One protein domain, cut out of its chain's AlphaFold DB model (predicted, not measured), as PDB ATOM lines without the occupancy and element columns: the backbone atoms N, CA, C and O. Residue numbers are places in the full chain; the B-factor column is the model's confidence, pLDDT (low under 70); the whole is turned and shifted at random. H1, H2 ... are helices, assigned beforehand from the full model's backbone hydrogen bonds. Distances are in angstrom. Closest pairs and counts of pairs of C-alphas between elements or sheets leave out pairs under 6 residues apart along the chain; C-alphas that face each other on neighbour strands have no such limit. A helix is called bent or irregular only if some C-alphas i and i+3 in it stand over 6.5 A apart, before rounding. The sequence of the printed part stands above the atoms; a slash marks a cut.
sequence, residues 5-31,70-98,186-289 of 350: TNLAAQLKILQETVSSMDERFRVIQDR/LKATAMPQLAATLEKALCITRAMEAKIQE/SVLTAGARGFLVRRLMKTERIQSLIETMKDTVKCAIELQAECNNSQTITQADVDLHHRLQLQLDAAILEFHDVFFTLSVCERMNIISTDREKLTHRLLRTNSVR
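AT A GLANCE: This is residues 5 to 31, 70 to 98 and 186 to 289 of the 350 residues of the protein "Hypothetical protein" of Timema shepardi (UniProt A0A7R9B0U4). Four long helices, H1, H2, H4 and H5, make a loose four-helix bundle in which they touch in a ring, H1 to H2 to H5 to H4 and back to H1, with the hairpin of H4 and H5 as its most closely packed pair. At one end of this bundle H6 stands about perpendicular to H4 and H5, and residues 279 to 289, of which 279 to 288 belong to H6, stick out; at the same end of the bundle H3 meets H6, and residues 186 to 193 of H3 stick out toward the opposite side. The printed part has 160 residues with six named helices, H1 to H6 in order, and no named strand, and its class is all helix. The whole is loose, with a radius of gyration of the C-alphas of 18.9 A, and spans 56 by 45 by 28 A.

HOW THE PARTS SIT: H1, residues 5 to 31, touches H2, residues 70 to 98, with its residues 7 to 14 alone; the closest C-alphas, of Leu 7 and Ala 79, are 7.2 A apart, and the helices run the same way at a shallow tilt of 26 degrees. H1 also touches H4, residues 204 to 229, with residues 11 to 18 alone, closest at the C-alphas of Gln 15 and Val 217, 7.4 A, opposite ways at a shallow tilt of 31 degrees. H2 touches H5, residues 235 to 261, closest at the C-alphas of Ala 85 and Ile 252, 7.2 A, the same way at a shallow tilt of 24 degrees. H4 and H5 form a helical hairpin with 21 pairs of C-alphas within 8 A, the closest those of Met 213 and Leu 248, 5.7 A. H1 and H5 are apart, as are H2 and H4. H3, residues 186 to 201, touches H6, residues 264 to 288, with residues 199 to 200 alone, closest at the C-alphas of Leu 200 and Ile 271, 6.1 A, at a steep tilt of 54 degrees. H4 and H6 are close but not clearly touching, about perpendicular at 87 degrees; the closest C-alphas, of Glu 204 and Asp 274, are 6.8 A apart. In H1, H3, H4 and H6 every O i to N i+4 pair is within hydrogen-bond range; H2 has 22 of 25 and H5 22 of 23.

IN THESE COORDINATES: H1 begins at C-alpha 5, (25.703, 40.850, -51.150), and is 37.9 A long. H2, 39.7 A, is only just irregular, with C-alphas 72 and 75 6.54 A apart. H4 is 37.1 A and H5 37.0 A long. H6, 36.7 A, ends at C-alpha 288, (6.248, 8.009, -15.374).

THE WHOLE: The C-alphas farthest apart, of Ser 186 and Gln 231, are 60.6 A apart. Residues 32 to 69 and 99 to 185 are not printed, with gaps of 45.2 A and 13.0 A between C-alphas across the cuts; the links printed whole are tight. The mean pLDDT of the printed part is 74.3, and 63 residues are under 70, namely residues 5 to 31, residues 70 to 98, residues 231 to 232 and residues 285 to 289.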
ATOM      1  N   THR A   5      27.143  40.633 -51.337       46.91
ATOM      2  CA  THR A   5      25.703  40.850 -51.150       46.91
ATOM      3  C   THR A   5      24.850  39.723 -51.736       46.91
ATOM      4  O   THR A   5      23.776  39.449 -51.206       46.91
ATOM      5  N   ASN A   6      25.325  39.017 -52.767       47.69
ATOM      6  CA  ASN A   6      24.576  37.942 -53.421       47.69
ATOM      7  C   ASN A   6      24.516  36.673 -52.550       47.69
ATOM      8  O   ASN A   6      23.463  36.063 -52.428       47.69
ATOM      9  N   LEU A   7      25.601  36.323 -51.851       47.44
ATOM     10  CA  LEU A   7      25.636  35.138 -50.983       47.44
ATOM     11  C   LEU A   7      24.801  35.322 -49.711       47.44
ATOM     12  O   LEU A   7      24.029  34.444 -49.339       47.44
ATOM     13  N   ALA A   8      24.925  36.486 -49.068       52.75
ATOM     14  CA  ALA A   8      24.084  36.837 -47.930       52.75
ATOM     15  C   ALA A   8      22.602  36.869 -48.341       52.75
ATOM     16  O   ALA A   8      21.751  36.403 -47.590       52.75
ATOM     17  N   ALA A   9      22.294  37.345 -49.554       56.06
ATOM     18  CA  ALA A   9      20.949  37.270 -50.111       56.06
ATOM     19  C   ALA A   9      20.503  35.821 -50.362       56.06
ATOM     20  O   ALA A   9      19.388  35.479 -49.994       56.06
ATOM     21  N   GLN A  10      21.353  34.949 -50.910       52.03
ATOM     22  CA  GLN A  10      21.019  33.541 -51.157       52.03
ATOM     23  C   GLN A  10      20.813  32.744 -49.866       52.03
ATOM     24  O   GLN A  10      19.825  32.025 -49.757       52.03
ATOM     25  N   LEU A  11      21.681  32.904 -48.864       57.72
ATOM     26  CA  LEU A  11      21.507  32.282 -47.548       57.72
ATOM     27  C   LEU A  11      20.262  32.814 -46.837       57.72
ATOM     28  O   LEU A  11      19.539  32.041 -46.216       57.72
ATOM     29  N   LYS A  12      19.962  34.108 -46.984       64.56
ATOM     30  CA  LYS A  12      18.730  34.705 -46.462       64.56
ATOM     31  C   LYS A  12      17.488  34.174 -47.178       64.56
ATOM     32  O   LYS A  12      16.528  33.827 -46.506       64.56
ATOM     33  N   ILE A  13      17.519  34.028 -48.503       64.81
ATOM     34  CA  ILE A  13      16.448  33.391 -49.290       64.81
ATOM     35  C   ILE A  13      16.277  31.928 -48.863       64.81
ATOM     36  O   ILE A  13      15.153  31.439 -48.759       64.81
ATOM     37  N   LEU A  14      17.365  31.216 -48.575       56.56
ATOM     38  CA  LEU A  14      17.303  29.825 -48.137       56.56
ATOM     39  C   LEU A  14      16.756  29.701 -46.709       56.56
ATOM     40  O   LEU A  14      15.908  28.860 -46.431       56.56
ATOM     41  N   GLN A  15      17.153  30.601 -45.813       64.69
ATOM     42  CA  GLN A  15      16.576  30.716 -44.478       64.69
ATOM     43  C   GLN A  15      15.088  31.082 -44.539       64.69
ATOM     44  O   GLN A  15      14.283  30.483 -43.827       64.69
ATOM     45  N   GLU A  16      14.703  32.036 -45.388       67.62
ATOM     46  CA  GLU A  16      13.312  32.439 -45.606       67.62
ATOM     47  C   GLU A  16      12.492  31.304 -46.223       67.62
ATOM     48  O   GLU A  16      11.360  31.097 -45.805       67.62
ATOM     49  N   THR A  17      13.044  30.516 -47.148       57.22
ATOM     50  CA  THR A  17      12.347  29.357 -47.738       57.22
ATOM     51  C   THR A  17      12.227  28.194 -46.766       57.22
ATOM     52  O   THR A  17      11.147  27.623 -46.670       57.22
ATOM     53  N   VAL A  18      13.257  27.889 -45.974       57.69
ATOM     54  CA  VAL A  18      13.182  26.877 -44.907       57.69
ATOM     55  C   VAL A  18      12.203  27.312 -43.812       57.69
ATOM     56  O   VAL A  18      11.406  26.498 -43.349       57.69
ATOM     57  N   SER A  19      12.197  28.594 -43.435       62.00
ATOM     58  CA  SER A  19      11.257  29.150 -42.445       62.00
ATOM     59  C   SER A  19       9.830  29.242 -42.995       62.00
ATOM     60  O   SER A  19       8.874  28.947 -42.285       62.00
ATOM     61  N   SER A  20       9.669  29.594 -44.274       60.53
ATOM     62  CA  SER A  20       8.388  29.601 -44.995       60.53
ATOM     63  C   SER A  20       7.835  28.187 -45.139       60.53
ATOM     64  O   SER A  20       6.648  27.967 -44.912       60.53
ATOM     65  N   MET A  21       8.688  27.211 -45.456       54.09
ATOM     66  CA  MET A  21       8.339  25.796 -45.422       54.09
ATOM     67  C   MET A  21       7.835  25.418 -44.035       54.09
ATOM     68  O   MET A  21       6.747  24.867 -43.937       54.09
ATOM     69  N   ASP A  22       8.569  25.752 -42.973       54.59
ATOM     70  CA  ASP A  22       8.192  25.460 -41.585       54.59
ATOM     71  C   ASP A  22       6.832  26.062 -41.208       54.59
ATOM     72  O   ASP A  22       5.984  25.361 -40.664       54.59
ATOM     73  N   GLU A  23       6.577  27.322 -41.568       59.25
ATOM     74  CA  GLU A  23       5.306  28.006 -41.302       59.25
ATOM     75  C   GLU A  23       4.158  27.403 -42.120       59.25
ATOM     76  O   GLU A  23       3.082  27.122 -41.594       59.25
ATOM     77  N   ARG A  24       4.383  27.102 -43.403       54.59
ATOM     78  CA  ARG A  24       3.399  26.416 -44.256       54.59
ATOM     79  C   ARG A  24       3.117  25.009 -43.742       54.59
ATOM     80  O   ARG A  24       1.962  24.579 -43.728       54.59
ATOM     81  N   PHE A  25       4.139  24.306 -43.262       53.38
ATOM     82  CA  PHE A  25       3.982  23.022 -42.598       53.38
ATOM     83  C   PHE A  25       3.194  23.190 -41.309       53.38
ATOM     84  O   PHE A  25       2.223  22.466 -41.132       53.38
ATOM     85  N   ARG A  26       3.513  24.166 -40.462       60.19
ATOM     86  CA  ARG A  26       2.792  24.462 -39.221       60.19
ATOM     87  C   ARG A  26       1.318  24.780 -39.475       60.19
ATOM     88  O   ARG A  26       0.463  24.179 -38.840       60.19
ATOM     89  N   VAL A  27       0.997  25.600 -40.473       57.81
ATOM     90  CA  VAL A  27      -0.386  25.894 -40.896       57.81
ATOM     91  C   VAL A  27      -1.113  24.623 -41.348       57.81
ATOM     92  O   VAL A  27      -2.264  24.381 -40.984       57.81
ATOM     93  N   ILE A  28      -0.441  23.761 -42.112       45.88
ATOM     94  CA  ILE A  28      -0.982  22.459 -42.526       45.88
ATOM     95  C   ILE A  28      -1.150  21.515 -41.320       45.88
ATOM     96  O   ILE A  28      -2.089  20.714 -41.285       45.88
ATOM     97  N   GLN A  29      -0.254  21.591 -40.336       50.38
ATOM     98  CA  GLN A  29      -0.297  20.806 -39.108       50.38
ATOM     99  C   GLN A  29      -1.431  21.256 -38.186       50.38
ATOM    100  O   GLN A  29      -2.145  20.385 -37.701       50.38
ATOM    101  N   ASP A  30      -1.649  22.557 -38.012       55.59
ATOM    102  CA  ASP A  30      -2.708  23.136 -37.175       55.59
ATOM    103  C   ASP A  30      -4.101  22.931 -37.782       55.59
ATOM    104  O   ASP A  30      -5.078  22.736 -37.060       55.59
ATOM    105  N   ARG A  31      -4.214  22.887 -39.117       48.06
ATOM    106  CA  ARG A  31      -5.502  22.673 -39.800       48.06
ATOM    107  C   ARG A  31      -6.062  21.253 -39.638       48.06
ATOM    108  O   ARG A  31      -7.260  21.053 -39.816       48.06
ATOM    109  N   LEU A  70      38.651  31.068 -52.406       44.09
ATOM    110  CA  LEU A  70      37.337  30.763 -51.825       44.09
ATOM    111  C   LEU A  70      36.185  31.378 -52.641       44.09
ATOM    112  O   LEU A  70      35.207  30.696 -52.959       44.09
ATOM    113  N   LYS A  71      36.323  32.651 -53.040       46.66
ATOM    114  CA  LYS A  71      35.378  33.352 -53.931       46.66
ATOM    115  C   LYS A  71      35.328  32.757 -55.330       46.66
ATOM    116  O   LYS A  71      34.255  32.745 -55.924       46.66
ATOM    117  N   ALA A  72      36.456  32.302 -55.869       48.53
ATOM    118  CA  ALA A  72      36.520  31.761 -57.221       48.53
ATOM    119  C   ALA A  72      35.998  30.322 -57.316       48.53
ATOM    120  O   ALA A  72      35.440  29.960 -58.348       48.53
ATOM    121  N   THR A  73      36.152  29.514 -56.260       47.56
ATOM    122  CA  THR A  73      35.940  28.059 -56.356       47.56
ATOM    123  C   THR A  73      34.778  27.563 -55.501       47.56
ATOM    124  O   THR A  73      33.930  26.831 -56.002       47.56
ATOM    125  N   ALA A  74      34.684  27.981 -54.236       42.22
ATOM    126  CA  ALA A  74      33.662  27.473 -53.317       42.22
ATOM    127  C   ALA A  74      32.342  28.253 -53.409       42.22
ATOM    128  O   ALA A  74      31.266  27.665 -53.373       42.22
ATOM    129  N   MET A  75      32.406  29.573 -53.593       46.22
ATOM    130  CA  MET A  75      31.212  30.429 -53.641       46.22
ATOM    131  C   MET A  75      30.297  30.193 -54.861       46.22
ATOM    132  O   MET A  75      29.080  30.198 -54.677       46.22
ATOM    133  N   PRO A  76      30.803  29.928 -56.084       50.53
ATOM    134  CA  PRO A  76      29.951  29.572 -57.220       50.53
ATOM    135  C   PRO A  76      29.358  28.166 -57.088       50.53
ATOM    136  O   PRO A  76      28.236  27.940 -57.526       50.53
ATOM    137  N   GLN A  77      30.091  27.234 -56.466       48.81
ATOM    138  CA  GLN A  77      29.606  25.883 -56.161       48.81
ATOM    139  C   GLN A  77      28.480  25.942 -55.128       48.81
ATOM    140  O   GLN A  77      27.429  25.355 -55.353       48.81
ATOM    141  N   LEU A  78      28.655  26.721 -54.051       47.09
ATOM    142  CA  LEU A  78      27.600  26.968 -53.071       47.09
ATOM    143  C   LEU A  78      26.390  27.597 -53.761       47.09
ATOM    144  O   LEU A  78      25.304  27.048 -53.671       47.09
ATOM    145  N   ALA A  79      26.571  28.666 -54.538       50.09
ATOM    146  CA  ALA A  79      25.466  29.302 -55.252       50.09
ATOM    147  C   ALA A  79      24.744  28.350 -56.221       50.09
ATOM    148  O   ALA A  79      23.517  28.336 -56.270       50.09
ATOM    149  N   ALA A  80      25.478  27.505 -56.948       54.16
ATOM    150  CA  ALA A  80      24.895  26.496 -57.828       54.16
ATOM    151  C   ALA A  80      24.146  25.404 -57.048       54.16
ATOM    152  O   ALA A  80      23.103  24.935 -57.508       54.16
ATOM    153  N   THR A  81      24.636  24.997 -55.876       50.81
ATOM    154  CA  THR A  81      23.945  24.026 -55.023       50.81
ATOM    155  C   THR A  81      22.730  24.637 -54.331       50.81
ATOM    156  O   THR A  81      21.692  23.984 -54.268       50.81
ATOM    157  N   LEU A  82      22.790  25.905 -53.913       51.84
ATOM    158  CA  LEU A  82      21.637  26.630 -53.378       51.84
ATOM    159  C   LEU A  82      20.581  26.872 -54.463       51.84
ATOM    160  O   LEU A  82      19.402  26.686 -54.190       51.84
ATOM    161  N   GLU A  83      20.966  27.189 -55.703       60.25
ATOM    162  CA  GLU A  83      20.040  27.265 -56.844       60.25
ATOM    163  C   GLU A  83      19.405  25.904 -57.157       60.25
ATOM    164  O   GLU A  83      18.200  25.822 -57.389       60.25
ATOM    165  N   LYS A  84      20.166  24.803 -57.087       57.16
ATOM    166  CA  LYS A  84      19.611  23.443 -57.216       57.16
ATOM    167  C   LYS A  84      18.652  23.113 -56.074       57.16
ATOM    168  O   LYS A  84      17.563  22.609 -56.333       57.16
ATOM    169  N   ALA A  85      19.007  23.434 -54.833       49.22
ATOM    170  CA  ALA A  85      18.154  23.232 -53.666       49.22
ATOM    171  C   ALA A  85      16.876  24.081 -53.746       49.22
ATOM    172  O   ALA A  85      15.784  23.578 -53.487       49.22
ATOM    173  N   LEU A  86      16.976  25.338 -54.188       53.81
ATOM    174  CA  LEU A  86      15.841  26.225 -54.452       53.81
ATOM    175  C   LEU A  86      14.990  25.728 -55.619       53.81
ATOM    176  O   LEU A  86      13.770  25.827 -55.551       53.81
ATOM    177  N   CYS A  87      15.590  25.167 -56.666       55.28
ATOM    178  CA  CYS A  87      14.873  24.555 -57.782       55.28
ATOM    179  C   CYS A  87      14.095  23.315 -57.326       55.28
ATOM    180  O   CYS A  87      12.909  23.205 -57.625       55.28
ATOM    181  N   ILE A  88      14.711  22.437 -56.527       54.19
ATOM    182  CA  ILE A  88      14.048  21.273 -55.920       54.19
ATOM    183  C   ILE A  88      12.914  21.734 -55.001       54.19
ATOM    184  O   ILE A  88      11.799  21.226 -55.094       54.19
ATOM    185  N   THR A  89      13.158  22.745 -54.168       48.28
ATOM    186  CA  THR A  89      12.155  23.292 -53.245       48.28
ATOM    187  C   THR A  89      10.996  23.949 -53.999       48.28
ATOM    188  O   THR A  89       9.840  23.680 -53.691       48.28
ATOM    189  N   ARG A  90      11.266  24.728 -55.055       56.94
ATOM    190  CA  ARG A  90      10.240  25.312 -55.939       56.94
ATOM    191  C   ARG A  90       9.487  24.247 -56.731       56.94
ATOM    192  O   ARG A  90       8.283  24.383 -56.917       56.94
ATOM    193  N   ALA A  91      10.149  23.179 -57.173       54.12
ATOM    194  CA  ALA A  91       9.500  22.045 -57.827       54.12
ATOM    195  C   ALA A  91       8.591  21.288 -56.848       54.12
ATOM    196  O   ALA A  91       7.485  20.892 -57.212       54.12
ATOM    197  N   MET A  92       9.014  21.143 -55.588       50.03
ATOM    198  CA  MET A  92       8.181  20.612 -54.511       50.03
ATOM    199  C   MET A  92       6.986  21.523 -54.227       50.03
ATOM    200  O   MET A  92       5.869  21.020 -54.137       50.03
ATOM    201  N   GLU A  93       7.181  22.840 -54.140       48.78
ATOM    202  CA  GLU A  93       6.091  23.807 -53.977       48.78
ATOM    203  C   GLU A  93       5.118  23.756 -55.152       48.78
ATOM    204  O   GLU A  93       3.923  23.608 -54.919       48.78
ATOM    205  N   ALA A  94       5.604  23.754 -56.394       59.38
ATOM    206  CA  ALA A  94       4.777  23.620 -57.589       59.38
ATOM    207  C   ALA A  94       3.981  22.309 -57.579       59.38
ATOM    208  O   ALA A  94       2.792  22.318 -57.880       59.38
ATOM    209  N   LYS A  95       4.584  21.192 -57.145       53.88
ATOM    210  CA  LYS A  95       3.883  19.906 -57.016       53.88
ATOM    211  C   LYS A  95       2.858  19.909 -55.884       53.88
ATOM    212  O   LYS A  95       1.807  19.293 -56.005       53.88
ATOM    213  N   ILE A  96       3.139  20.599 -54.781       54.28
ATOM    214  CA  ILE A  96       2.202  20.783 -53.664       54.28
ATOM    215  C   ILE A  96       1.030  21.684 -54.084       54.28
ATOM    216  O   ILE A  96      -0.106  21.416 -53.693       54.28
ATOM    217  N   GLN A  97       1.283  22.702 -54.906       52.66
ATOM    218  CA  GLN A  97       0.292  23.650 -55.418       52.66
ATOM    219  C   GLN A  97      -0.567  23.031 -56.530       52.66
ATOM    220  O   GLN A  97      -1.782  23.185 -56.518       52.66
ATOM    221  N   GLU A  98       0.025  22.213 -57.405       59.75
ATOM    222  CA  GLU A  98      -0.681  21.343 -58.362       59.75
ATOM    223  C   GLU A  98      -1.564  20.307 -57.636       59.75
ATOM    224  O   GLU A  98      -2.603  19.885 -58.140       59.75
ATOM    225  N   SER A 186      -9.864  10.177 -58.270       83.56
ATOM    226  CA  SER A 186      -8.885  11.273 -58.274       83.56
ATOM    227  C   SER A 186      -8.884  12.057 -56.960       83.56
ATOM    228  O   SER A 186      -7.824  12.333 -56.407       83.56
ATOM    229  N   VAL A 187     -10.061  12.364 -56.403       84.56
ATOM    230  CA  VAL A 187     -10.165  13.057 -55.106       84.56
ATOM    231  C   VAL A 187      -9.599  12.197 -53.973       84.56
ATOM    232  O   VAL A 187      -8.833  12.689 -53.145       84.56
ATOM    233  N   LEU A 188      -9.928  10.903 -53.951       87.19
ATOM    234  CA  LEU A 188      -9.423   9.970 -52.942       87.19
ATOM    235  C   LEU A 188      -7.905   9.794 -53.035       87.19
ATOM    236  O   LEU A 188      -7.216   9.852 -52.018       87.19
ATOM    237  N   THR A 189      -7.368   9.620 -54.243       82.31
ATOM    238  CA  THR A 189      -5.924   9.457 -54.458       82.31
ATOM    239  C   THR A 189      -5.153  10.731 -54.131       82.31
ATOM    240  O   THR A 189      -4.106  10.643 -53.490       82.31
ATOM    241  N   ALA A 190      -5.678  11.911 -54.471       81.62
ATOM    242  CA  ALA A 190      -5.099  13.190 -54.064       81.62
ATOM    243  C   ALA A 190      -5.096  13.345 -52.534       81.62
ATOM    244  O   ALA A 190      -4.068  13.675 -51.937       81.62
ATOM    245  N   GLY A 191      -6.217  13.026 -51.878       81.31
ATOM    246  CA  GLY A 191      -6.333  13.043 -50.420       81.31
ATOM    247  C   GLY A 191      -5.348  12.092 -49.738       81.31
ATOM    248  O   GLY A 191      -4.643  12.495 -48.810       81.31
ATOM    249  N   ALA A 192      -5.244  10.857 -50.235       82.75
ATOM    250  CA  ALA A 192      -4.335   9.839 -49.720       82.75
ATOM    251  C   ALA A 192      -2.862  10.231 -49.912       82.75
ATOM    252  O   ALA A 192      -2.094  10.198 -48.952       82.75
ATOM    253  N   ARG A 193      -2.467  10.674 -51.114       84.00
ATOM    254  CA  ARG A 193      -1.099  11.148 -51.393       84.00
ATOM    255  C   ARG A 193      -0.727  12.317 -50.489       84.00
ATOM    256  O   ARG A 193       0.309  12.274 -49.831       84.00
ATOM    257  N   GLY A 194      -1.605  13.313 -50.381       83.56
ATOM    258  CA  GLY A 194      -1.385  14.456 -49.502       83.56
ATOM    259  C   GLY A 194      -1.254  14.044 -48.034       83.56
ATOM    260  O   GLY A 194      -0.374  14.538 -47.332       83.56
ATOM    261  N   PHE A 195      -2.101  13.128 -47.556       85.88
ATOM    262  CA  PHE A 195      -2.022  12.621 -46.185       85.88
ATOM    263  C   PHE A 195      -0.690  11.917 -45.916       85.88
ATOM    264  O   PHE A 195      -0.050  12.199 -44.905       85.88
ATOM    265  N   LEU A 196      -0.252  11.052 -46.832       88.00
ATOM    266  CA  LEU A 196       0.992  10.301 -46.691       88.00
ATOM    267  C   LEU A 196       2.218  11.212 -46.720       88.00
ATOM    268  O   LEU A 196       3.080  11.058 -45.863       88.00
ATOM    269  N   VAL A 197       2.272  12.203 -47.615       88.56
ATOM    270  CA  VAL A 197       3.370  13.187 -47.650       88.56
ATOM    271  C   VAL A 197       3.427  13.980 -46.345       88.56
ATOM    272  O   VAL A 197       4.485  14.079 -45.729       88.56
ATOM    273  N   ARG A 198       2.284  14.475 -45.851       88.44
ATOM    274  CA  ARG A 198       2.222  15.180 -44.558       88.44
ATOM    275  C   ARG A 198       2.638  14.291 -43.391       88.44
ATOM    276  O   ARG A 198       3.286  14.770 -42.464       88.44
ATOM    277  N   ARG A 199       2.250  13.011 -43.402       90.81
ATOM    278  CA  ARG A 199       2.647  12.061 -42.360       90.81
ATOM    279  C   ARG A 199       4.141  11.766 -42.426       90.81
ATOM    280  O   ARG A 199       4.771  11.758 -41.379       90.81
ATOM    281  N   LEU A 200       4.686  11.578 -43.624       91.19
ATOM    282  CA  LEU A 200       6.104  11.329 -43.858       91.19
ATOM    283  C   LEU A 200       6.949  12.514 -43.367       91.19
ATOM    284  O   LEU A 200       7.884  12.314 -42.599       91.19
ATOM    285  N   MET A 201       6.540  13.749 -43.677       88.00
ATOM    286  CA  MET A 201       7.183  14.975 -43.178       88.00
ATOM    287  C   MET A 201       7.233  15.064 -41.647       88.00
ATOM    288  O   MET A 201       8.166  15.640 -41.103       88.00
ATOM    289  N   LYS A 202       6.247  14.504 -40.934       88.19
ATOM    290  CA  LYS A 202       6.196  14.504 -39.459       88.19
ATOM    291  C   LYS A 202       7.083  13.446 -38.805       88.19
ATOM    292  O   LYS A 202       7.167  13.424 -37.580       88.19
ATOM    293  N   THR A 203       7.671  12.547 -39.586       93.75
ATOM    294  CA  THR A 203       8.490  11.470 -39.027       93.75
ATOM    295  C   THR A 203       9.770  12.028 -38.424       93.75
ATOM    296  O   THR A 203      10.334  12.997 -38.935       93.75
ATOM    297  N   GLU A 204      10.251  11.389 -37.358       92.44
ATOM    298  CA  GLU A 204      11.489  11.789 -36.672       92.44
ATOM    299  C   GLU A 204      12.667  11.950 -37.643       92.44
ATOM    300  O   GLU A 204      13.411  12.916 -37.538       92.44
ATOM    301  N   ARG A 205      12.784  11.051 -38.631       93.00
ATOM    302  CA  ARG A 205      13.852  11.084 -39.638       93.00
ATOM    303  C   ARG A 205      13.862  12.382 -40.447       93.00
ATOM    304  O   ARG A 205      14.918  12.961 -40.674       93.00
ATOM    305  N   ILE A 206      12.700  12.830 -40.917       92.88
ATOM    306  CA  ILE A 206      12.629  14.046 -41.737       92.88
ATOM    307  C   ILE A 206      12.790  15.287 -40.870       92.88
ATOM    308  O   ILE A 206      13.468  16.230 -41.268       92.88
ATOM    309  N   GLN A 207      12.221  15.272 -39.666       92.38
ATOM    310  CA  GLN A 207      12.386  16.367 -38.717       92.38
ATOM    311  C   GLN A 207      13.859  16.567 -38.339       92.38
ATOM    312  O   GLN A 207      14.326  17.702 -38.368       92.38
ATOM    313  N   SER A 208      14.621  15.490 -38.111       93.25
ATOM    314  CA  SER A 208      16.061  15.594 -37.837       93.25
ATOM    315  C   SER A 208      16.861  16.150 -39.017       93.25
ATOM    316  O   SER A 208      17.822  16.885 -38.806       93.25
ATOM    317  N   LEU A 209      16.468  15.842 -40.259       92.56
ATOM    318  CA  LEU A 209      17.108  16.420 -41.447       92.56
ATOM    319  C   LEU A 209      16.843  17.923 -41.542       92.56
ATOM    320  O   LEU A 209      17.774  18.695 -41.749       92.56
ATOM    321  N   ILE A 210      15.593  18.343 -41.335       88.94
ATOM    322  CA  ILE A 210      15.216  19.762 -41.337       88.94
ATOM    323  C   ILE A 210      15.964  20.521 -40.235       88.94
ATOM    324  O   ILE A 210      16.464  21.615 -40.481       88.94
ATOM    325  N   GLU A 211      16.059  19.953 -39.034       90.38
ATOM    326  CA  GLU A 211      16.805  20.544 -37.919       90.38
ATOM    327  C   GLU A 211      18.298  20.666 -38.249       90.38
ATOM    328  O   GLU A 211      18.859  21.750 -38.137       90.38
ATOM    329  N   THR A 212      18.901  19.615 -38.813       91.88
ATOM    330  CA  THR A 212      20.302  19.644 -39.266       91.88
ATOM    331  C   THR A 212      20.541  20.737 -40.308       91.88
ATOM    332  O   THR A 212      21.531  21.465 -40.223       91.88
ATOM    333  N   MET A 213      19.639  20.901 -41.282       89.38
ATOM    334  CA  MET A 213      19.733  21.981 -42.273       89.38
ATOM    335  C   MET A 213      19.662  23.358 -41.606       89.38
ATOM    336  O   MET A 213      20.484  24.223 -41.905       89.38
ATOM    337  N   LYS A 214      18.707  23.559 -40.685       86.44
ATOM    338  CA  LYS A 214      18.539  24.818 -39.941       86.44
ATOM    339  C   LYS A 214      19.794  25.153 -39.138       86.44
ATOM    340  O   LYS A 214      20.288  26.276 -39.235       86.44
ATOM    341  N   ASP A 215      20.328  24.186 -38.404       90.00
ATOM    342  CA  ASP A 215      21.516  24.363 -37.570       90.00
ATOM    343  C   ASP A 215      22.759  24.651 -38.411       90.00
ATOM    344  O   ASP A 215      23.531  25.551 -38.084       90.00
ATOM    345  N   THR A 216      22.920  23.956 -39.538       88.94
ATOM    346  CA  THR A 216      24.058  24.155 -40.446       88.94
ATOM    347  C   THR A 216      24.029  25.546 -41.077       88.94
ATOM    348  O   THR A 216      25.042  26.247 -41.086       88.94
ATOM    349  N   VAL A 217      22.860  25.990 -41.555       85.62
ATOM    350  CA  VAL A 217      22.689  27.339 -42.124       85.62
ATOM    351  C   VAL A 217      22.911  28.407 -41.057       85.62
ATOM    352  O   VAL A 217      23.612  29.387 -41.307       85.62
ATOM    353  N   LYS A 218      22.362  28.216 -39.855       86.00
ATOM    354  CA  LYS A 218      22.558  29.142 -38.739       86.00
ATOM    355  C   LYS A 218      24.037  29.261 -38.369       86.00
ATOM    356  O   LYS A 218      24.539  30.377 -38.273       86.00
ATOM    357  N   CYS A 219      24.733  28.134 -38.243       88.19
ATOM    358  CA  CYS A 219      26.163  28.102 -37.954       88.19
ATOM    359  C   CYS A 219      26.978  28.811 -39.047       88.19
ATOM    360  O   CYS A 219      27.869  29.593 -38.731       88.19
ATOM    361  N   ALA A 220      26.635  28.625 -40.326       84.19
ATOM    362  CA  ALA A 220      27.307  29.314 -41.426       84.19
ATOM    363  C   ALA A 220      27.130  30.844 -41.371       84.19
ATOM    364  O   ALA A 220      28.081  31.578 -41.643       84.19
ATOM    365  N   ILE A 221      25.939  31.328 -40.999       83.19
ATOM    366  CA  ILE A 221      25.660  32.764 -40.841       83.19
ATOM    367  C   ILE A 221      26.422  33.341 -39.644       83.19
ATOM    368  O   ILE A 221      27.015  34.414 -39.760       83.19
ATOM    369  N   GLU A 222      26.414  32.645 -38.507       85.00
ATOM    370  CA  GLU A 222      27.141  33.058 -37.300       85.00
ATOM    371  C   GLU A 222      28.650  33.128 -37.572       85.00
ATOM    372  O   GLU A 222      29.270  34.154 -37.296       85.00
ATOM    373  N   LEU A 223      29.207  32.114 -38.238       84.06
ATOM    374  CA  LEU A 223      30.613  32.085 -38.638       84.06
ATOM    375  C   LEU A 223      30.964  33.239 -39.586       84.06
ATOM    376  O   LEU A 223      31.987  33.899 -39.413       84.06
ATOM    377  N   GLN A 224      30.093  33.547 -40.553       79.38
ATOM    378  CA  GLN A 224      30.302  34.680 -41.454       79.38
ATOM    379  C   GLN A 224      30.244  36.024 -40.710       79.38
ATOM    380  O   GLN A 224      31.015  36.933 -41.017       79.38
ATOM    381  N   ALA A 225      29.349  36.170 -39.731       79.50
ATOM    382  CA  ALA A 225      29.269  37.372 -38.908       79.50
ATOM    383  C   ALA A 225      30.537  37.559 -38.058       79.50
ATOM    384  O   ALA A 225      31.057  38.671 -37.982       79.50
ATOM    385  N   GLU A 226      31.070  36.488 -37.473       81.69
ATOM    386  CA  GLU A 226      32.337  36.508 -36.729       81.69
ATOM    387  C   GLU A 226      33.529  36.838 -37.636       81.69
ATOM    388  O   GLU A 226      34.339  37.700 -37.295       81.69
ATOM    389  N   CYS A 227      33.580  36.251 -38.833       76.06
ATOM    390  CA  CYS A 227      34.600  36.538 -39.843       76.06
ATOM    391  C   CYS A 227      34.558  37.987 -40.351       76.06
ATOM    392  O   CYS A 227      35.597  38.543 -40.676       76.06
ATOM    393  N   ASN A 228      33.378  38.611 -40.424       71.62
ATOM    394  CA  ASN A 228      33.243  40.017 -40.824       71.62
ATOM    395  C   ASN A 228      33.633  40.995 -39.704       71.62
ATOM    396  O   ASN A 228      34.042  42.119 -39.986       71.62
ATOM    397  N   ASN A 229      33.478  40.586 -38.440       75.75
ATOM    398  CA  ASN A 229      33.853  41.385 -37.271       75.75
ATOM    399  C   ASN A 229      35.339  41.233 -36.908       75.75
ATOM    400  O   ASN A 229      35.894  42.092 -36.223       75.75
ATOM    401  N   SER A 230      35.978  40.148 -37.348       71.25
ATOM    402  CA  SER A 230      37.405  39.892 -37.176       71.25
ATOM    403  C   SER A 230      38.184  40.336 -38.415       71.25
ATOM    404  O   SER A 230      37.821  40.023 -39.541       71.25
ATOM    405  N   GLN A 231      39.289  41.061 -38.230       62.25
ATOM    406  CA  GLN A 231      40.078  41.591 -39.352       62.25
ATOM    407  C   GLN A 231      40.961  40.528 -40.035       62.25
ATOM    408  O   GLN A 231      41.559  40.790 -41.077       62.25
ATOM    409  N   THR A 232      41.031  39.320 -39.470       66.94
ATOM    410  CA  THR A 232      41.825  38.201 -39.986       66.94
ATOM    411  C   THR A 232      40.972  36.942 -40.048       66.94
ATOM    412  O   THR A 232      40.542  36.437 -39.011       66.94
ATOM    413  N   ILE A 233      40.754  36.426 -41.257       72.25
ATOM    414  CA  ILE A 233      40.076  35.145 -41.485       72.25
ATOM    415  C   ILE A 233      41.132  34.055 -41.552       72.25
ATOM    416  O   ILE A 233      42.105  34.168 -42.300       72.25
ATOM    417  N   THR A 234      40.958  33.017 -40.743       81.25
ATOM    418  CA  THR A 234      41.918  31.922 -40.672       81.25
ATOM    419  C   THR A 234      41.599  30.858 -41.718       81.25
ATOM    420  O   THR A 234      40.449  30.662 -42.113       81.25
ATOM    421  N   GLN A 235      42.615  30.108 -42.151       78.06
ATOM    422  CA  GLN A 235      42.411  28.946 -43.024       78.06
ATOM    423  C   GLN A 235      41.484  27.897 -42.375       78.06
ATOM    424  O   GLN A 235      40.758  27.191 -43.070       78.06
ATOM    425  N   ALA A 236      41.456  27.829 -41.040       82.94
ATOM    426  CA  ALA A 236      40.568  26.935 -40.305       82.94
ATOM    427  C   ALA A 236      39.084  27.307 -40.473       82.94
ATOM    428  O   ALA A 236      38.245  26.407 -40.571       82.94
ATOM    429  N   ASP A 237      38.768  28.603 -40.559       81.88
ATOM    430  CA  ASP A 237      37.404  29.097 -40.798       81.88
ATOM    431  C   ASP A 237      36.939  28.736 -42.212       81.88
ATOM    432  O   ASP A 237      35.799  28.316 -42.418       81.88
ATOM    433  N   VAL A 238      37.853  28.809 -43.183       78.94
ATOM    434  CA  VAL A 238      37.614  28.371 -44.564       78.94
ATOM    435  C   VAL A 238      37.288  26.877 -44.622       78.94
ATOM    436  O   VAL A 238      36.278  26.476 -45.209       78.94
ATOM    437  N   ASP A 239      38.094  26.048 -43.964       82.69
ATOM    438  CA  ASP A 239      37.868  24.602 -43.915       82.69
ATOM    439  C   ASP A 239      36.583  24.254 -43.147       82.69
ATOM    440  O   ASP A 239      35.910  23.265 -43.447       82.69
ATOM    441  N   LEU A 240      36.221  25.040 -42.127       87.25
ATOM    442  CA  LEU A 240      34.951  24.900 -41.412       87.25
ATOM    443  C   LEU A 240      33.760  25.226 -42.319       87.25
ATOM    444  O   LEU A 240      32.835  24.419 -42.397       87.25
ATOM    445  N   HIS A 241      33.805  26.330 -43.066       84.25
ATOM    446  CA  HIS A 241      32.769  26.682 -44.038       84.25
ATOM    447  C   HIS A 241      32.560  25.587 -45.086       84.25
ATOM    448  O   HIS A 241      31.421  25.201 -45.351       84.25
ATOM    449  N   HIS A 242      33.642  25.039 -45.642       81.81
ATOM    450  CA  HIS A 242      33.550  23.954 -46.617       81.81
ATOM    451  C   HIS A 242      32.902  22.692 -46.022       81.81
ATOM    452  O   HIS A 242      32.068  22.053 -46.660       81.81
ATOM    453  N   ARG A 243      33.222  22.349 -44.768       90.94
ATOM    454  CA  ARG A 243      32.591  21.220 -44.066       90.94
ATOM    455  C   ARG A 243      31.101  21.448 -43.812       90.94
ATOM    456  O   ARG A 243      30.317  20.530 -44.035       90.94
ATOM    457  N   LEU A 244      30.709  22.655 -43.396       88.56
ATOM    458  CA  LEU A 244      29.298  23.016 -43.218       88.56
ATOM    459  C   LEU A 244      28.528  22.917 -44.540       88.56
ATOM    460  O   LEU A 244      27.420  22.393 -44.568       88.56
ATOM    461  N   GLN A 245      29.132  23.345 -45.648       83.19
ATOM    462  CA  GLN A 245      28.537  23.195 -46.973       83.19
ATOM    463  C   GLN A 245      28.300  21.722 -47.329       83.19
ATOM    464  O   GLN A 245      27.183  21.354 -47.678       83.19
ATOM    465  N   LEU A 246      29.315  20.864 -47.186       88.94
ATOM    466  CA  LEU A 246      29.168  19.433 -47.467       88.94
ATOM    467  C   LEU A 246      28.091  18.775 -46.592       88.94
ATOM    468  O   LEU A 246      27.366  17.898 -47.060       88.94
ATOM    469  N   GLN A 247      27.967  19.201 -45.334       90.62
ATOM    470  CA  GLN A 247      26.929  18.716 -44.428       90.62
ATOM    471  C   GLN A 247      25.529  19.146 -44.879       90.62
ATOM    472  O   GLN A 247      24.602  18.333 -44.858       90.62
ATOM    473  N   LEU A 248      25.375  20.401 -45.303       88.62
ATOM    474  CA  LEU A 248      24.111  20.905 -45.831       88.62
ATOM    475  C   LEU A 248      23.716  20.155 -47.109       88.62
ATOM    476  O   LEU A 248      22.577  19.704 -47.223       88.62
ATOM    477  N   ASP A 249      24.663  19.956 -48.024       84.12
ATOM    478  CA  ASP A 249      24.449  19.247 -49.287       84.12
ATOM    479  C   ASP A 249      24.041  17.790 -49.044       84.12
ATOM    480  O   ASP A 249      23.066  17.308 -49.625       84.12
ATOM    481  N   ALA A 250      24.726  17.101 -48.128       91.12
ATOM    482  CA  ALA A 250      24.379  15.739 -47.738       91.12
ATOM    483  C   ALA A 250      22.959  15.655 -47.157       91.12
ATOM    484  O   ALA A 250      22.188  14.777 -47.546       91.12
ATOM    485  N   ALA A 251      22.582  16.590 -46.278       89.62
ATOM    486  CA  ALA A 251      21.245  16.622 -45.691       89.62
ATOM    487  C   ALA A 251      20.157  16.880 -46.748       89.62
ATOM    488  O   ALA A 251      19.092  16.263 -46.699       89.62
ATOM    489  N   ILE A 252      20.409  17.777 -47.709       88.12
ATOM    490  CA  ILE A 252      19.469  18.098 -48.796       88.12
ATOM    491  C   ILE A 252      19.278  16.896 -49.720       88.12
ATOM    492  O   ILE A 252      18.142  16.576 -50.075       88.12
ATOM    493  N   LEU A 253      20.364  16.213 -50.082       89.81
ATOM    494  CA  LEU A 253      20.300  15.007 -50.906       89.81
ATOM    495  C   LEU A 253      19.562  13.880 -50.186       89.81
ATOM    496  O   LEU A 253      18.662  13.283 -50.771       89.81
ATOM    497  N   GLU A 254      19.843  13.652 -48.900       93.00
ATOM    498  CA  GLU A 254      19.119  12.639 -48.129       93.00
ATOM    499  C   GLU A 254      17.622  12.968 -48.038       93.00
ATOM    500  O   GLU A 254      16.767  12.092 -48.190       93.00
ATOM    501  N   PHE A 255      17.278  14.240 -47.838       89.38
ATOM    502  CA  PHE A 255      15.889  14.681 -47.839       89.38
ATOM    503  C   PHE A 255      15.214  14.428 -49.194       89.38
ATOM    504  O   PHE A 255      14.105  13.892 -49.232       89.38
ATOM    505  N   HIS A 256      15.879  14.764 -50.302       90.31
ATOM    506  CA  HIS A 256      15.389  14.487 -51.652       90.31
ATOM    507  C   HIS A 256      15.175  12.982 -51.871       90.31
ATOM    508  O   HIS A 256      14.113  12.564 -52.345       90.31
ATOM    509  N   ASP A 257      16.133  12.154 -51.462       91.69
ATOM    510  CA  ASP A 257      16.060  10.709 -51.640       91.69
ATOM    511  C   ASP A 257      14.842  10.102 -50.954       91.69
ATOM    512  O   ASP A 257      14.166   9.251 -51.539       91.69
ATOM    513  N   VAL A 258      14.479  10.593 -49.767       90.44
ATOM    514  CA  VAL A 258      13.298  10.108 -49.044       90.44
ATOM    515  C   VAL A 258      12.000  10.314 -49.833       90.44
ATOM    516  O   VAL A 258      11.099   9.474 -49.753       90.44
ATOM    517  N   PHE A 259      11.876  11.396 -50.602       88.06
ATOM    518  CA  PHE A 259      10.653  11.698 -51.353       88.06
ATOM    519  C   PHE A 259      10.644  11.133 -52.771       88.06
ATOM    520  O   PHE A 259       9.586  10.684 -53.230       88.06
ATOM    521  N   PHE A 260      11.788  11.167 -53.448       86.75
ATOM    522  CA  PHE A 260      11.876  10.939 -54.890       86.75
ATOM    523  C   PHE A 260      12.549   9.619 -55.252       86.75
ATOM    524  O   PHE A 260      12.107   8.968 -56.197       86.75
ATOM    525  N   THR A 261      13.552   9.200 -54.485       92.56
ATOM    526  CA  THR A 261      14.332   7.990 -54.773       92.56
ATOM    527  C   THR A 261      13.722   6.756 -54.102       92.56
ATOM    528  O   THR A 261      13.635   5.695 -54.717       92.56
ATOM    529  N   LEU A 262      13.231   6.883 -52.862       91.19
ATOM    530  CA  LEU A 262      12.663   5.755 -52.119       91.19
ATOM    531  C   LEU A 262      11.361   5.221 -52.734       91.19
ATOM    532  O   LEU A 262      10.420   5.953 -53.087       91.19
ATOM    533  N   SER A 263      11.253   3.895 -52.750       94.06
ATOM    534  CA  SER A 263      10.037   3.192 -53.144       94.06
ATOM    535  C   SER A 263       8.868   3.512 -52.201       94.06
ATOM    536  O   SER A 263       9.015   4.046 -51.096       94.06
ATOM    537  N   VAL A 264       7.646   3.202 -52.639       91.00
ATOM    538  CA  VAL A 264       6.450   3.388 -51.799       91.00
ATOM    539  C   VAL A 264       6.522   2.503 -50.551       91.00
ATOM    540  O   VAL A 264       6.173   2.960 -49.465       91.00
ATOM    541  N   CYS A 265       7.022   1.272 -50.686       94.62
ATOM    542  CA  CYS A 265       7.173   0.324 -49.583       94.62
ATOM    543  C   CYS A 265       8.110   0.861 -48.494       94.62
ATOM    544  O   CYS A 265       7.758   0.841 -47.317       94.62
ATOM    545  N   GLU A 266       9.261   1.413 -48.880       94.69
ATOM    546  CA  GLU A 266      10.226   1.989 -47.936       94.69
ATOM    547  C   GLU A 266       9.657   3.215 -47.222       94.69
ATOM    548  O   GLU A 266       9.760   3.326 -46.001       94.69
ATOM    549  N   ARG A 267       8.970   4.105 -47.950       93.88
ATOM    550  CA  ARG A 267       8.292   5.261 -47.345       93.88
ATOM    551  C   ARG A 267       7.206   4.841 -46.355       93.88
ATOM    552  O   ARG A 267       7.080   5.455 -45.297       93.88
ATOM    553  N   MET A 268       6.447   3.785 -46.657       95.75
ATOM    554  CA  MET A 268       5.481   3.228 -45.705       95.75
ATOM    555  C   MET A 268       6.167   2.617 -44.481       95.75
ATOM    556  O   MET A 268       5.664   2.797 -43.373       95.75
ATOM    557  N   ASN A 269       7.322   1.971 -44.653       95.81
ATOM    558  CA  ASN A 269       8.100   1.415 -43.546       95.81
ATOM    559  C   ASN A 269       8.639   2.503 -42.594       95.81
ATOM    560  O   ASN A 269       8.637   2.344 -41.372       95.81
ATOM    561  N   ILE A 270       9.048   3.656 -43.135       94.94
ATOM    562  CA  ILE A 270       9.424   4.821 -42.317       94.94
ATOM    563  C   ILE A 270       8.225   5.264 -41.464       94.94
ATOM    564  O   ILE A 270       8.366   5.497 -40.263       94.94
ATOM    565  N   ILE A 271       7.030   5.335 -42.059       94.62
ATOM    566  CA  ILE A 271       5.806   5.730 -41.351       94.62
ATOM    567  C   ILE A 271       5.402   4.696 -40.285       94.62
ATOM    568  O   ILE A 271       4.982   5.097 -39.199       94.62
ATOM    569  N   SER A 272       5.493   3.390 -40.558       94.25
ATOM    570  CA  SER A 272       5.151   2.352 -39.572       94.25
ATOM    571  C   SER A 272       6.100   2.384 -38.378       94.25
ATOM    572  O   SER A 272       5.638   2.467 -37.241       94.25
ATOM    573  N   THR A 273       7.406   2.444 -38.637       94.25
ATOM    574  CA  THR A 273       8.440   2.528 -37.595       94.25
ATOM    575  C   THR A 273       8.254   3.777 -36.728       94.25
ATOM    576  O   THR A 273       8.373   3.729 -35.504       94.25
ATOM    577  N   ASP A 274       7.915   4.916 -37.336       94.19
ATOM    578  CA  ASP A 274       7.621   6.157 -36.612       94.19
ATOM    579  C   ASP A 274       6.406   6.020 -35.676       94.19
ATOM    580  O   ASP A 274       6.429   6.494 -34.536       94.19
ATOM    581  N   ARG A 275       5.356   5.311 -36.109       92.00
ATOM    582  CA  ARG A 275       4.193   5.022 -35.255       92.00
ATOM    583  C   ARG A 275       4.578   4.150 -34.068       92.00
ATOM    584  O   ARG A 275       4.178   4.468 -32.951       92.00
ATOM    585  N   GLU A 276       5.364   3.102 -34.285       91.62
ATOM    586  CA  GLU A 276       5.858   2.235 -33.209       91.62
ATOM    587  C   GLU A 276       6.662   3.046 -32.190       91.62
ATOM    588  O   GLU A 276       6.344   3.048 -30.998       91.62
ATOM    589  N   LYS A 277       7.618   3.855 -32.651       89.94
ATOM    590  CA  LYS A 277       8.388   4.762 -31.789       89.94
ATOM    591  C   LYS A 277       7.494   5.700 -30.979       89.94
ATOM    592  O   LYS A 277       7.719   5.867 -29.778       89.94
ATOM    593  N   LEU A 278       6.473   6.296 -31.597       87.06
ATOM    594  CA  LEU A 278       5.529   7.169 -30.900       87.06
ATOM    595  C   LEU A 278       4.748   6.406 -29.821       87.06
ATOM    596  O   LEU A 278       4.626   6.896 -28.698       87.06
ATOM    597  N   THR A 279       4.273   5.194 -30.121       86.94
ATOM    598  CA  THR A 279       3.582   4.355 -29.128       86.94
ATOM    599  C   THR A 279       4.491   3.997 -27.953       86.94
ATOM    600  O   THR A 279       4.091   4.173 -26.802       86.94
ATOM    601  N   HIS A 280       5.747   3.616 -28.207       85.62
ATOM    602  CA  HIS A 280       6.727   3.330 -27.157       85.62
ATOM    603  C   HIS A 280       7.038   4.556 -26.286       85.62
ATOM    604  O   HIS A 280       7.151   4.429 -25.063       85.62
ATOM    605  N   ARG A 281       7.141   5.755 -26.878       84.88
ATOM    606  CA  ARG A 281       7.320   7.007 -26.120       84.88
ATOM    607  C   ARG A 281       6.126   7.277 -25.211       84.88
ATOM    608  O   ARG A 281       6.326   7.538 -24.028       84.88
ATOM    609  N   LEU A 282       4.904   7.146 -25.727       80.94
ATOM    610  CA  LEU A 282       3.683   7.351 -24.946       80.94
ATOM    611  C   LEU A 282       3.574   6.355 -23.783       80.94
ATOM    612  O   LEU A 282       3.311   6.763 -22.651       80.94
ATOM    613  N   LEU A 283       3.866   5.074 -24.022       78.25
ATOM    614  CA  LEU A 283       3.897   4.037 -22.985       78.25
ATOM    615  C   LEU A 283       4.916   4.359 -21.879       78.25
ATOM    616  O   LEU A 283       4.582   4.276 -20.696       78.25
ATOM    617  N   ARG A 284       6.124   4.822 -22.234       75.69
ATOM    618  CA  ARG A 284       7.123   5.279 -21.247       75.69
ATOM    619  C   ARG A 284       6.645   6.498 -20.462       75.69
ATOM    620  O   ARG A 284       6.798   6.525 -19.246       75.69
ATOM    621  N   THR A 285       6.034   7.489 -21.110       68.31
ATOM    622  CA  THR A 285       5.529   8.682 -20.403       68.31
ATOM    623  C   THR A 285       4.353   8.373 -19.475       68.31
ATOM    624  O   THR A 285       4.263   8.947 -18.392       68.31
ATOM    625  N   ASN A 286       3.497   7.417 -19.842       60.66
ATOM    626  CA  ASN A 286       2.411   6.946 -18.984       60.66
ATOM    627  C   ASN A 286       2.939   6.134 -17.795       60.66
ATOM    628  O   ASN A 286       2.399   6.251 -16.701       60.66
ATOM    629  N   SER A 287       4.045   5.401 -17.959       58.28
ATOM    630  CA  SER A 287       4.736   4.751 -16.839       58.28
ATOM    631  C   SER A 287       5.344   5.749 -15.845       58.28
ATOM    632  O   SER A 287       5.435   5.427 -14.666       58.28
ATOM    633  N   VAL A 288       5.749   6.950 -16.278       56.88
ATOM    634  CA  VAL A 288       6.248   8.009 -15.374       56.88
ATOM    635  C   VAL A 288       5.103   8.691 -14.611       56.88
ATOM    636  O   VAL A 288       5.311   9.167 -13.498       56.88
ATOM    637  N   ARG A 289       3.883   8.694 -15.167       56.72
ATOM    638  CA  ARG A 289       2.649   9.116 -14.474       56.72
ATOM    639  C   ARG A 289       1.938   7.979 -13.739       56.72
ATOM    640  O   ARG A 289       0.864   8.207 -13.183       56.72
TER     641      ARG A 289